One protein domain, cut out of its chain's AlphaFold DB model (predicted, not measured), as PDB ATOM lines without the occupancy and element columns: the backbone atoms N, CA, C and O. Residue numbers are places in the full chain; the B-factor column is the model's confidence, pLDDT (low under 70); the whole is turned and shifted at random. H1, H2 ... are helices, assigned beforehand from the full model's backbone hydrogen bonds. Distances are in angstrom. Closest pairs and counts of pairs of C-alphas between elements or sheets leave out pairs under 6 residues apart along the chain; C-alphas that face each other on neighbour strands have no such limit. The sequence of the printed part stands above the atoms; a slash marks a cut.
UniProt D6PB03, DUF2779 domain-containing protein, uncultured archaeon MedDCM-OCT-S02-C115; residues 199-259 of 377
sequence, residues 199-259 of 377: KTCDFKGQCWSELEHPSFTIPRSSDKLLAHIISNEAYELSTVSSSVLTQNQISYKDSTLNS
ATOM      1  N   LYS A 199     182.616 219.496 227.768       85.56
ATOM      2  CA  LYS A 199     183.619 219.076 226.773       85.56
ATOM      3  C   LYS A 199     184.799 220.050 226.654       85.56
ATOM      4  O   LYS A 199     185.942 219.624 226.451       85.56
ATOM      5  N   THR A 200     184.520 221.342 226.782       88.19
ATOM      6  CA  THR A 200     185.490 222.440 226.665       88.19
ATOM      7  C   THR A 200     185.849 223.049 228.019       88.19
ATOM      8  O   THR A 200     186.511 224.076 228.055       88.19
ATOM      9  N   CYS A 201     185.401 222.451 229.126       91.25
ATOM     10  CA  CYS A 201     185.697 222.939 230.467       91.25
ATOM     11  C   CYS A 201     187.161 222.668 230.834       91.25
ATOM     12  O   CYS A 201     187.628 221.531 230.720       91.25
ATOM     13  N   ASP A 202     187.852 223.685 231.348       89.31
ATOM     14  CA  ASP A 202     189.252 223.591 231.786       89.31
ATOM     15  C   ASP A 202     189.436 222.597 232.948       89.31
ATOM     16  O   ASP A 202     190.480 221.963 233.085       89.31
ATOM     17  N   PHE A 203     188.383 222.374 233.742       92.12
ATOM     18  CA  PHE A 203     188.393 221.473 234.900       92.12
ATOM     19  C   PHE A 203     187.872 220.065 234.592       92.12
ATOM     20  O   PHE A 203     187.700 219.262 235.510       92.12
ATOM     21  N   LYS A 204     187.614 219.725 233.320       91.56
ATOM     22  CA  LYS A 204     187.022 218.426 232.951       91.56
ATOM     23  C   LYS A 204     187.832 217.222 233.438       91.56
ATOM     24  O   LYS A 204     187.237 216.231 233.825       91.56
ATOM     25  N   GLY A 205     189.164 217.324 233.493       89.88
ATOM     26  CA  GLY A 205     190.020 216.239 233.991       89.88
ATOM     27  C   GLY A 205     189.799 215.917 235.472       89.88
ATOM     28  O   GLY A 205     189.846 214.756 235.854       89.88
ATOM     29  N   GLN A 206     189.505 216.928 236.295       90.31
ATOM     30  CA  GLN A 206     189.134 216.730 237.700       90.31
ATOM     31  C   GLN A 206     187.673 216.290 237.821       90.31
ATOM     32  O   GLN A 206     187.347 215.405 238.597       90.31
ATOM     33  N   CYS A 207     186.792 216.902 237.031       90.88
ATOM     34  CA  CYS A 207     185.352 216.654 237.072       90.88
ATOM     35  C   CYS A 207     184.977 215.232 236.614       90.88
ATOM     36  O   CYS A 207     183.976 214.678 237.057       90.88
ATOM     37  N   TRP A 208     185.768 214.648 235.714       91.62
ATOM     38  CA  TRP A 208     185.561 213.314 235.150       91.62
ATOM     39  C   TRP A 208     186.479 212.253 235.767       91.62
ATOM     40  O   TRP A 208     186.612 211.186 235.183       91.62
ATOM     41  N   SER A 209     187.131 212.521 236.905       90.06
ATOM     42  CA  SER A 209     188.129 211.602 237.484       90.06
ATOM     43  C   SER A 209     187.580 210.210 237.805       90.06
ATOM     44  O   SER A 209     188.329 209.240 237.778       90.06
ATOM     45  N   GLU A 210     186.282 210.126 238.093       90.12
ATOM     46  CA  GLU A 210     185.575 208.880 238.410       90.12
ATOM     47  C   GLU A 210     184.988 208.182 237.171       90.12
ATOM     48  O   GLU A 210     184.361 207.135 237.306       90.12
ATOM     49  N   LEU A 211     185.144 208.768 235.979       91.88
ATOM     50  CA  LEU A 211     184.674 208.198 234.719       91.88
ATOM     51  C   LEU A 211     185.848 207.546 233.982       91.88
ATOM     52  O   LEU A 211     186.843 208.206 233.677       91.88
ATOM     53  N   GLU A 212     185.717 206.269 233.639       93.56
ATOM     54  CA  GLU A 212     186.729 205.524 232.887       93.56
ATOM     55  C   GLU A 212     186.776 205.998 231.427       93.56
ATOM     56  O   GLU A 212     187.844 206.298 230.882       93.56
ATOM     57  N   HIS A 213     185.604 206.141 230.798       94.25
ATOM     58  CA  HIS A 213     185.470 206.576 229.412       94.25
ATOM     59  C   HIS A 213     184.352 207.618 229.276       94.25
ATOM     60  O   HIS A 213     183.255 207.296 228.818       94.25
ATOM     61  N   PRO A 214     184.603 208.901 229.597       94.81
ATOM     62  CA  PRO A 214     183.565 209.926 229.570       94.81
ATOM     63  C   PRO A 214     182.897 210.035 228.192       94.81
ATOM     64  O   PRO A 214     183.563 210.301 227.189       94.81
ATOM     65  N   SER A 215     181.573 209.916 228.111       95.31
ATOM     66  CA  SER A 215     180.825 209.954 226.843       95.31
ATOM     67  C   SER A 215     180.913 211.302 226.114       95.31
ATOM     68  O   SER A 215     180.744 211.383 224.895       95.31
ATOM     69  N   PHE A 216     181.274 212.374 226.821       93.44
ATOM     70  CA  PHE A 216     181.551 213.693 226.241       93.44
ATOM     71  C   PHE A 216     182.768 213.711 225.292       93.44
ATOM     72  O   PHE A 216     182.945 214.671 224.533       93.44
ATOM     73  N   THR A 217     183.593 212.658 225.305       93.69
ATOM     74  CA  THR A 217     184.742 212.476 224.401       93.69
ATOM     75  C   THR A 217     184.345 212.057 222.985       93.69
ATOM     76  O   THR A 217     185.151 212.226 222.069       93.69
ATOM     77  N   ILE A 218     183.096 211.613 222.770       94.88
ATOM     78  CA  ILE A 218     182.605 211.203 221.449       94.88
ATOM     79  C   ILE A 218     182.901 212.312 220.409       94.88
ATOM     80  O   ILE A 218     182.604 213.504 220.621       94.88
ATOM     81  N   PRO A 219     183.532 211.962 219.271       93.19
ATOM     82  CA  PRO A 219     183.891 212.933 218.253       93.19
ATOM     83  C   PRO A 219     182.643 213.457 217.540       93.19
ATOM     84  O   PRO A 219     181.672 212.732 217.311       93.19
ATOM     85  N   ARG A 220     182.684 214.742 217.163       92.12
ATOM     86  CA  ARG A 220     181.612 215.427 216.416       92.12
ATOM     87  C   ARG A 220     180.213 215.265 217.045       92.12
ATOM     88  O   ARG A 220     179.216 215.192 216.332       92.12
ATOM     89  N   SER A 221     180.130 215.199 218.378       92.12
ATOM     90  CA  SER A 221     178.852 215.165 219.096       92.12
ATOM     91  C   SER A 221     178.021 216.406 218.801       92.12
ATOM     92  O   SER A 221     178.457 217.525 219.062       92.12
ATOM     93  N   SER A 222     176.820 216.197 218.267       92.88
ATOM     94  CA  SER A 222     175.845 217.262 218.043       92.88
ATOM     95  C   SER A 222     175.182 217.690 219.352       92.88
ATOM     96  O   SER A 222     175.156 216.930 220.323       92.88
ATOM     97  N   ASP A 223     174.548 218.865 219.355       91.75
ATOM     98  CA  ASP A 223     173.712 219.321 220.472       91.75
ATOM     99  C   ASP A 223     172.648 218.301 220.879       91.75
ATOM    100  O   ASP A 223     172.362 218.134 222.063       91.75
ATOM    101  N   LYS A 224     172.082 217.594 219.893       94.12
ATOM    102  CA  LYS A 224     171.085 216.544 220.111       94.12
ATOM    103  C   LYS A 224     171.682 215.341 220.840       94.12
ATOM    104  O   LYS A 224     171.047 214.816 221.748       94.12
ATOM    105  N   LEU A 225     172.885 214.909 220.454       94.88
ATOM    106  CA  LEU A 225     173.566 213.801 221.126       94.88
ATOM    107  C   LEU A 225     173.964 214.184 222.555       94.88
ATOM    108  O   LEU A 225     173.723 213.410 223.474       94.88
ATOM    109  N   LEU A 226     174.509 215.388 222.759       93.75
ATOM    110  CA  LEU A 226     174.855 215.880 224.098       93.75
ATOM    111  C   LEU A 226     173.618 215.989 224.994       93.75
ATOM    112  O   LEU A 226     173.659 215.546 226.136       93.75
ATOM    113  N   ALA A 227     172.505 216.515 224.474       93.25
ATOM    114  CA  ALA A 227     171.243 216.549 225.209       93.25
ATOM    115  C   ALA A 227     170.763 215.137 225.578       93.25
ATOM    116  O   ALA A 227     170.355 214.915 226.711       93.25
ATOM    117  N   HIS A 228     170.871 214.165 224.663       94.69
ATOM    118  CA  HIS A 228     170.528 212.773 224.956       94.69
ATOM    119  C   HIS A 228     171.407 212.174 226.064       94.69
ATOM    120  O   HIS A 228     170.873 211.541 226.969       94.69
ATOM    121  N   ILE A 229     172.724 212.401 226.017       94.94
ATOM    122  CA  ILE A 229     173.668 211.968 227.059       94.94
ATOM    123  C   ILE A 229     173.263 212.538 228.422       94.94
ATOM    124  O   ILE A 229     173.150 211.786 229.383       94.94
ATOM    125  N   ILE A 230     172.995 213.845 228.487       93.94
ATOM    126  CA  ILE A 230     172.649 214.547 229.730       93.94
ATOM    127  C   ILE A 230     171.303 214.058 230.277       93.94
ATOM    128  O   ILE A 230     171.217 213.671 231.435       93.94
ATOM    129  N   SER A 231     170.254 214.012 229.450       94.56
ATOM    130  CA  SER A 231     168.907 213.626 229.896       94.56
ATOM    131  C   SER A 231     168.779 212.163 230.328       94.56
ATOM    132  O   SER A 231     167.824 211.833 231.022       94.56
ATOM    133  N   ASN A 232     169.691 211.288 229.896       95.06
ATOM    134  CA  ASN A 232     169.707 209.873 230.283       95.06
ATOM    135  C   ASN A 232     170.838 209.545 231.268       95.06
ATOM    136  O   ASN A 232     171.076 208.368 231.524       95.06
ATOM    137  N   GLU A 233     171.562 210.556 231.760       94.75
ATOM    138  CA  GLU A 233     172.730 210.392 232.637       94.75
ATOM    139  C   GLU A 233     173.768 209.387 232.090       94.75
ATOM    140  O   GLU A 233     174.480 208.706 232.828       94.75
ATOM    141  N   ALA A 234     173.877 209.292 230.759       95.81
ATOM    142  CA  ALA A 234     174.749 208.352 230.061       95.81
ATOM    143  C   ALA A 234     176.184 208.900 229.967       95.81
ATOM    144  O   ALA A 234     176.723 209.106 228.877       95.81
ATOM    145  N   TYR A 235     176.777 209.223 231.118       94.88
ATOM    146  CA  TYR A 235     178.078 209.898 231.223       94.88
ATOM    147  C   TYR A 235     179.269 208.981 230.943       94.88
ATOM    148  O   TYR A 235     180.345 209.473 230.611       94.88
ATOM    149  N   GLU A 236     179.062 207.668 231.007       96.38
ATOM    150  CA  GLU A 236     180.017 206.659 230.557       96.38
ATOM    151  C   GLU A 236     179.757 206.251 229.110       96.38
ATOM    152  O   GLU A 236     178.622 206.028 228.688       96.38
ATOM    153  N   LEU A 237     180.817 206.095 228.326       96.44
ATOM    154  CA  LEU A 237     180.726 205.736 226.913       96.44
ATOM    155  C   LEU A 237     180.047 204.372 226.711       96.44
ATOM    156  O   LEU A 237     179.319 204.173 225.733       96.44
ATOM    157  N   SER A 238     180.238 203.447 227.655       96.19
ATOM    158  CA  SER A 238     179.605 202.125 227.655       96.19
ATOM    159  C   SER A 238     178.074 202.203 227.725       96.19
ATOM    160  O   SER A 238     177.404 201.415 227.048       96.19
ATOM    161  N   THR A 239     177.516 203.193 228.431       96.81
ATOM    162  CA  THR A 239     176.068 203.339 228.661       96.81
ATOM    163  C   THR A 239     175.335 204.077 227.538       96.81
ATOM    164  O   THR A 239     174.111 203.989 227.438       96.81
ATOM    165  N   VAL A 240     176.054 204.747 226.628       96.81
ATOM    166  CA  VAL A 240     175.448 205.423 225.468       96.81
ATOM    167  C   VAL A 240     174.928 204.404 224.452       96.81
ATOM    168  O   VAL A 240     175.694 203.593 223.932       96.81
ATOM    169  N   SER A 241     173.642 204.461 224.102       95.44
ATOM    170  CA  SER A 241     173.056 203.564 223.094       95.44
ATOM    171  C   SER A 241     173.663 203.772 221.700       95.44
ATOM    172  O   SER A 241     173.694 204.890 221.189       95.44
ATOM    173  N   SER A 242     174.043 202.693 221.011       95.31
ATOM    174  CA  SER A 242     174.530 202.775 219.625       95.31
ATOM    175  C   SER A 242     173.466 203.282 218.641       95.31
ATOM    176  O   SER A 242     173.814 203.801 217.586       95.31
ATOM    177  N   SER A 243     172.171 203.202 218.981       95.62
ATOM    178  CA  SER A 243     171.077 203.690 218.123       95.62
ATOM    179  C   SER A 243     171.053 205.211 217.943       95.62
ATOM    180  O   SER A 243     170.414 205.702 217.013       95.62
ATOM    181  N   VAL A 244     171.731 205.959 218.819       96.12
ATOM    182  CA  VAL A 244     171.847 207.423 218.723       96.12
ATOM    183  C   VAL A 244     173.180 207.876 218.123       96.12
ATOM    184  O   VAL A 244     173.416 209.078 217.996       96.12
ATOM    185  N   LEU A 245     174.047 206.929 217.754       97.00
ATOM    186  CA  LEU A 245     175.387 207.179 217.238       97.00
ATOM    187  C   LEU A 245     175.445 206.977 215.721       97.00
ATOM    188  O   LEU A 245     174.766 206.131 215.145       97.00
ATOM    189  N   THR A 246     176.300 207.754 215.064       96.50
ATOM    190  CA  THR A 246     176.693 207.497 213.670       96.50
ATOM    191  C   THR A 246     177.663 206.318 213.592       96.50
ATOM    192  O   THR A 246     178.316 205.988 214.580       96.50
ATOM    193  N   GLN A 247     177.849 205.732 212.406       93.50
ATOM    194  CA  GLN A 247     178.770 204.602 212.232       93.50
ATOM    195  C   GLN A 247     180.195 204.905 212.728       93.50
ATOM    196  O   GLN A 247     180.789 204.086 213.419       93.50
ATOM    197  N   ASN A 248     180.716 206.108 212.458       91.94
ATOM    198  CA  ASN A 248     182.044 206.513 212.931       91.94
ATOM    199  C   ASN A 248     182.110 206.646 214.461       91.94
ATOM    200  O   ASN A 248     183.145 206.375 215.059       91.94
ATOM    201  N   GLN A 249     181.016 207.063 215.104       95.69
ATOM    202  CA  GLN A 249     180.937 207.163 216.564       95.69
ATOM    203  C   GLN A 249     180.763 205.794 217.224       95.69
ATOM    204  O   GLN A 249     181.298 205.589 218.308       95.69
ATOM    205  N   ILE A 250     180.072 204.855 216.567       94.94
ATOM    206  CA  ILE A 250     180.025 203.448 216.984       94.94
ATOM    207  C   ILE A 250     181.435 202.861 216.922       94.94
ATOM    208  O   ILE A 250     181.918 202.355 217.924       94.94
ATOM    209  N   SER A 251     182.146 203.032 215.803       91.69
ATOM    210  CA  SER A 251     183.537 202.582 215.688       91.69
ATOM    211  C   SER A 251     184.452 203.224 216.736       91.69
ATOM    212  O   SER A 251     185.267 202.530 217.325       91.69
ATOM    213  N   TYR A 252     184.290 204.523 217.026       93.44
ATOM    214  CA  TYR A 252     185.008 205.187 218.122       93.44
ATOM    215  C   TYR A 252     184.697 204.558 219.485       93.44
ATOM    216  O   TYR A 252     185.619 204.291 220.254       93.44
ATOM    217  N   LYS A 253     183.412 204.314 219.778       94.62
ATOM    218  CA  LYS A 253     182.968 203.655 221.009       94.62
ATOM    219  C   LYS A 253     183.618 202.282 221.147       94.62
ATOM    220  O   LYS A 253     184.275 202.033 222.152       94.62
ATOM    221  N   ASP A 254     183.485 201.437 220.133       92.69
ATOM    222  CA  ASP A 254     183.991 200.066 220.162       92.69
ATOM    223  C   ASP A 254     185.522 200.039 220.293       92.69
ATOM    224  O   ASP A 254     186.051 199.339 221.152       92.69
ATOM    225  N   SER A 255     186.242 200.860 219.520       92.00
ATOM    226  CA  SER A 255     187.703 200.981 219.623       92.00
ATOM    227  C   SER A 255     188.163 201.471 220.995       92.00
ATOM    228  O   SER A 255     189.164 200.975 221.507       92.00
ATOM    229  N   THR A 256     187.447 202.421 221.601       93.31
ATOM    230  CA  THR A 256     187.800 202.960 222.923       93.31
ATOM    231  C   THR A 256     187.583 201.911 224.011       93.31
ATOM    232  O   THR A 256     188.486 201.670 224.803       93.31
ATOM    233  N   LEU A 257     186.425 201.241 224.012       93.69
ATOM    234  CA  LEU A 257     186.079 200.242 225.029       93.69
ATOM    235  C   LEU A 257     186.917 198.962 224.915       93.69
ATOM    236  O   LEU A 257     187.237 198.345 225.925       93.69
ATOM    237  N   ASN A 258     187.291 198.566 223.697       91.38
ATOM    238  CA  ASN A 258     188.076 197.353 223.464       91.38
ATOM    239  C   ASN A 258     189.590 197.617 223.401       91.38
ATOM    240  O   ASN A 258     190.365 196.675 223.253       91.38
ATOM    241  N   SER A 259     190.030 198.879 223.506       82.50
ATOM    242  CA  SER A 259     191.429 199.285 223.296       82.50
ATOM    243  C   SER A 259     192.004 198.827 221.941       82.50
ATOM    244  O   SER A 259     193.183 198.487 221.827       82.50
TER     245      SER A 259
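AT A GLANCE: This is residues 199 to 259 of the 377 residues of the protein "DUF2779 domain-containing protein" of uncultured archaeon MedDCM-OCT-S02-C115 (UniProt D6PB03). Three separate helices sit at the corners of a triangle round a middle made of unnamed chain: the short H1 at one corner, H2 at the second and the longest helix, H3, at the third. No helix packs on another; residues 208 to 222 pass through the middle between H1 and H2, and residues 232 to 246 lead round from H2 to H3. The printed part has 61 residues with three named helices, H1, H2 and H3 in that order, and no named strand. Its class is all helix, although under half of the residues, 25 of 61, are in named elements. The whole is compact and rounded, with a radius of gyration of the C-alphas of 11.1 A and spans of 30 by 27 by 18 A.

HOW THE PARTS SIT: H1, residues 204 to 207, touches no helix. A long link of 15 residues, 208 to 222, joins it to H2, residues 223 to 231, and H1 and H2 are apart. The C-alphas of this link lie 2 to 14 A from the mean of all C-alphas. H2 in turn is joined by a second long link of 15 residues, 232 to 246, to H3, residues 247 to 258. The C-alphas of that link lie 5 to 13 A from the mean. H2 and H3 are apart, and so are H1 and H3. Every pair of O of residue i and N of residue i+4 is within hydrogen-bond range in H2 and H3. H1, with 4 residues, is too short for such a pair, but its one pair of O of residue i and N of residue i+3 is within range.

IN THESE COORDINATES: H1 begins at C-alpha 204, at (187.022, 218.426, 232.951), and measures 4.8 A from first to last C-alpha. In the link after it, C-alpha 215 is at (180.825, 209.954, 226.843). H2 begins at C-alpha 223, at (173.712, 219.321, 220.472), and is 12.0 A long. H3 is 16.3 A long and ends at C-alpha 258, at (188.076, 197.353, 223.464). Residues 215 to 217, 237 to 239 and 242 to 244 are short helical runs without a name.

THE WHOLE: The two C-alphas farthest apart are those of Asp 202 and Ser 243, at 30.2 A. The first and last printed C-alphas, of Lys 199 and Ser 259, are 21.6 A apart. The printed part has no cut, and both links between helices are long. The mean pLDDT of the printed part is 93.3, and no printed residue is under 70.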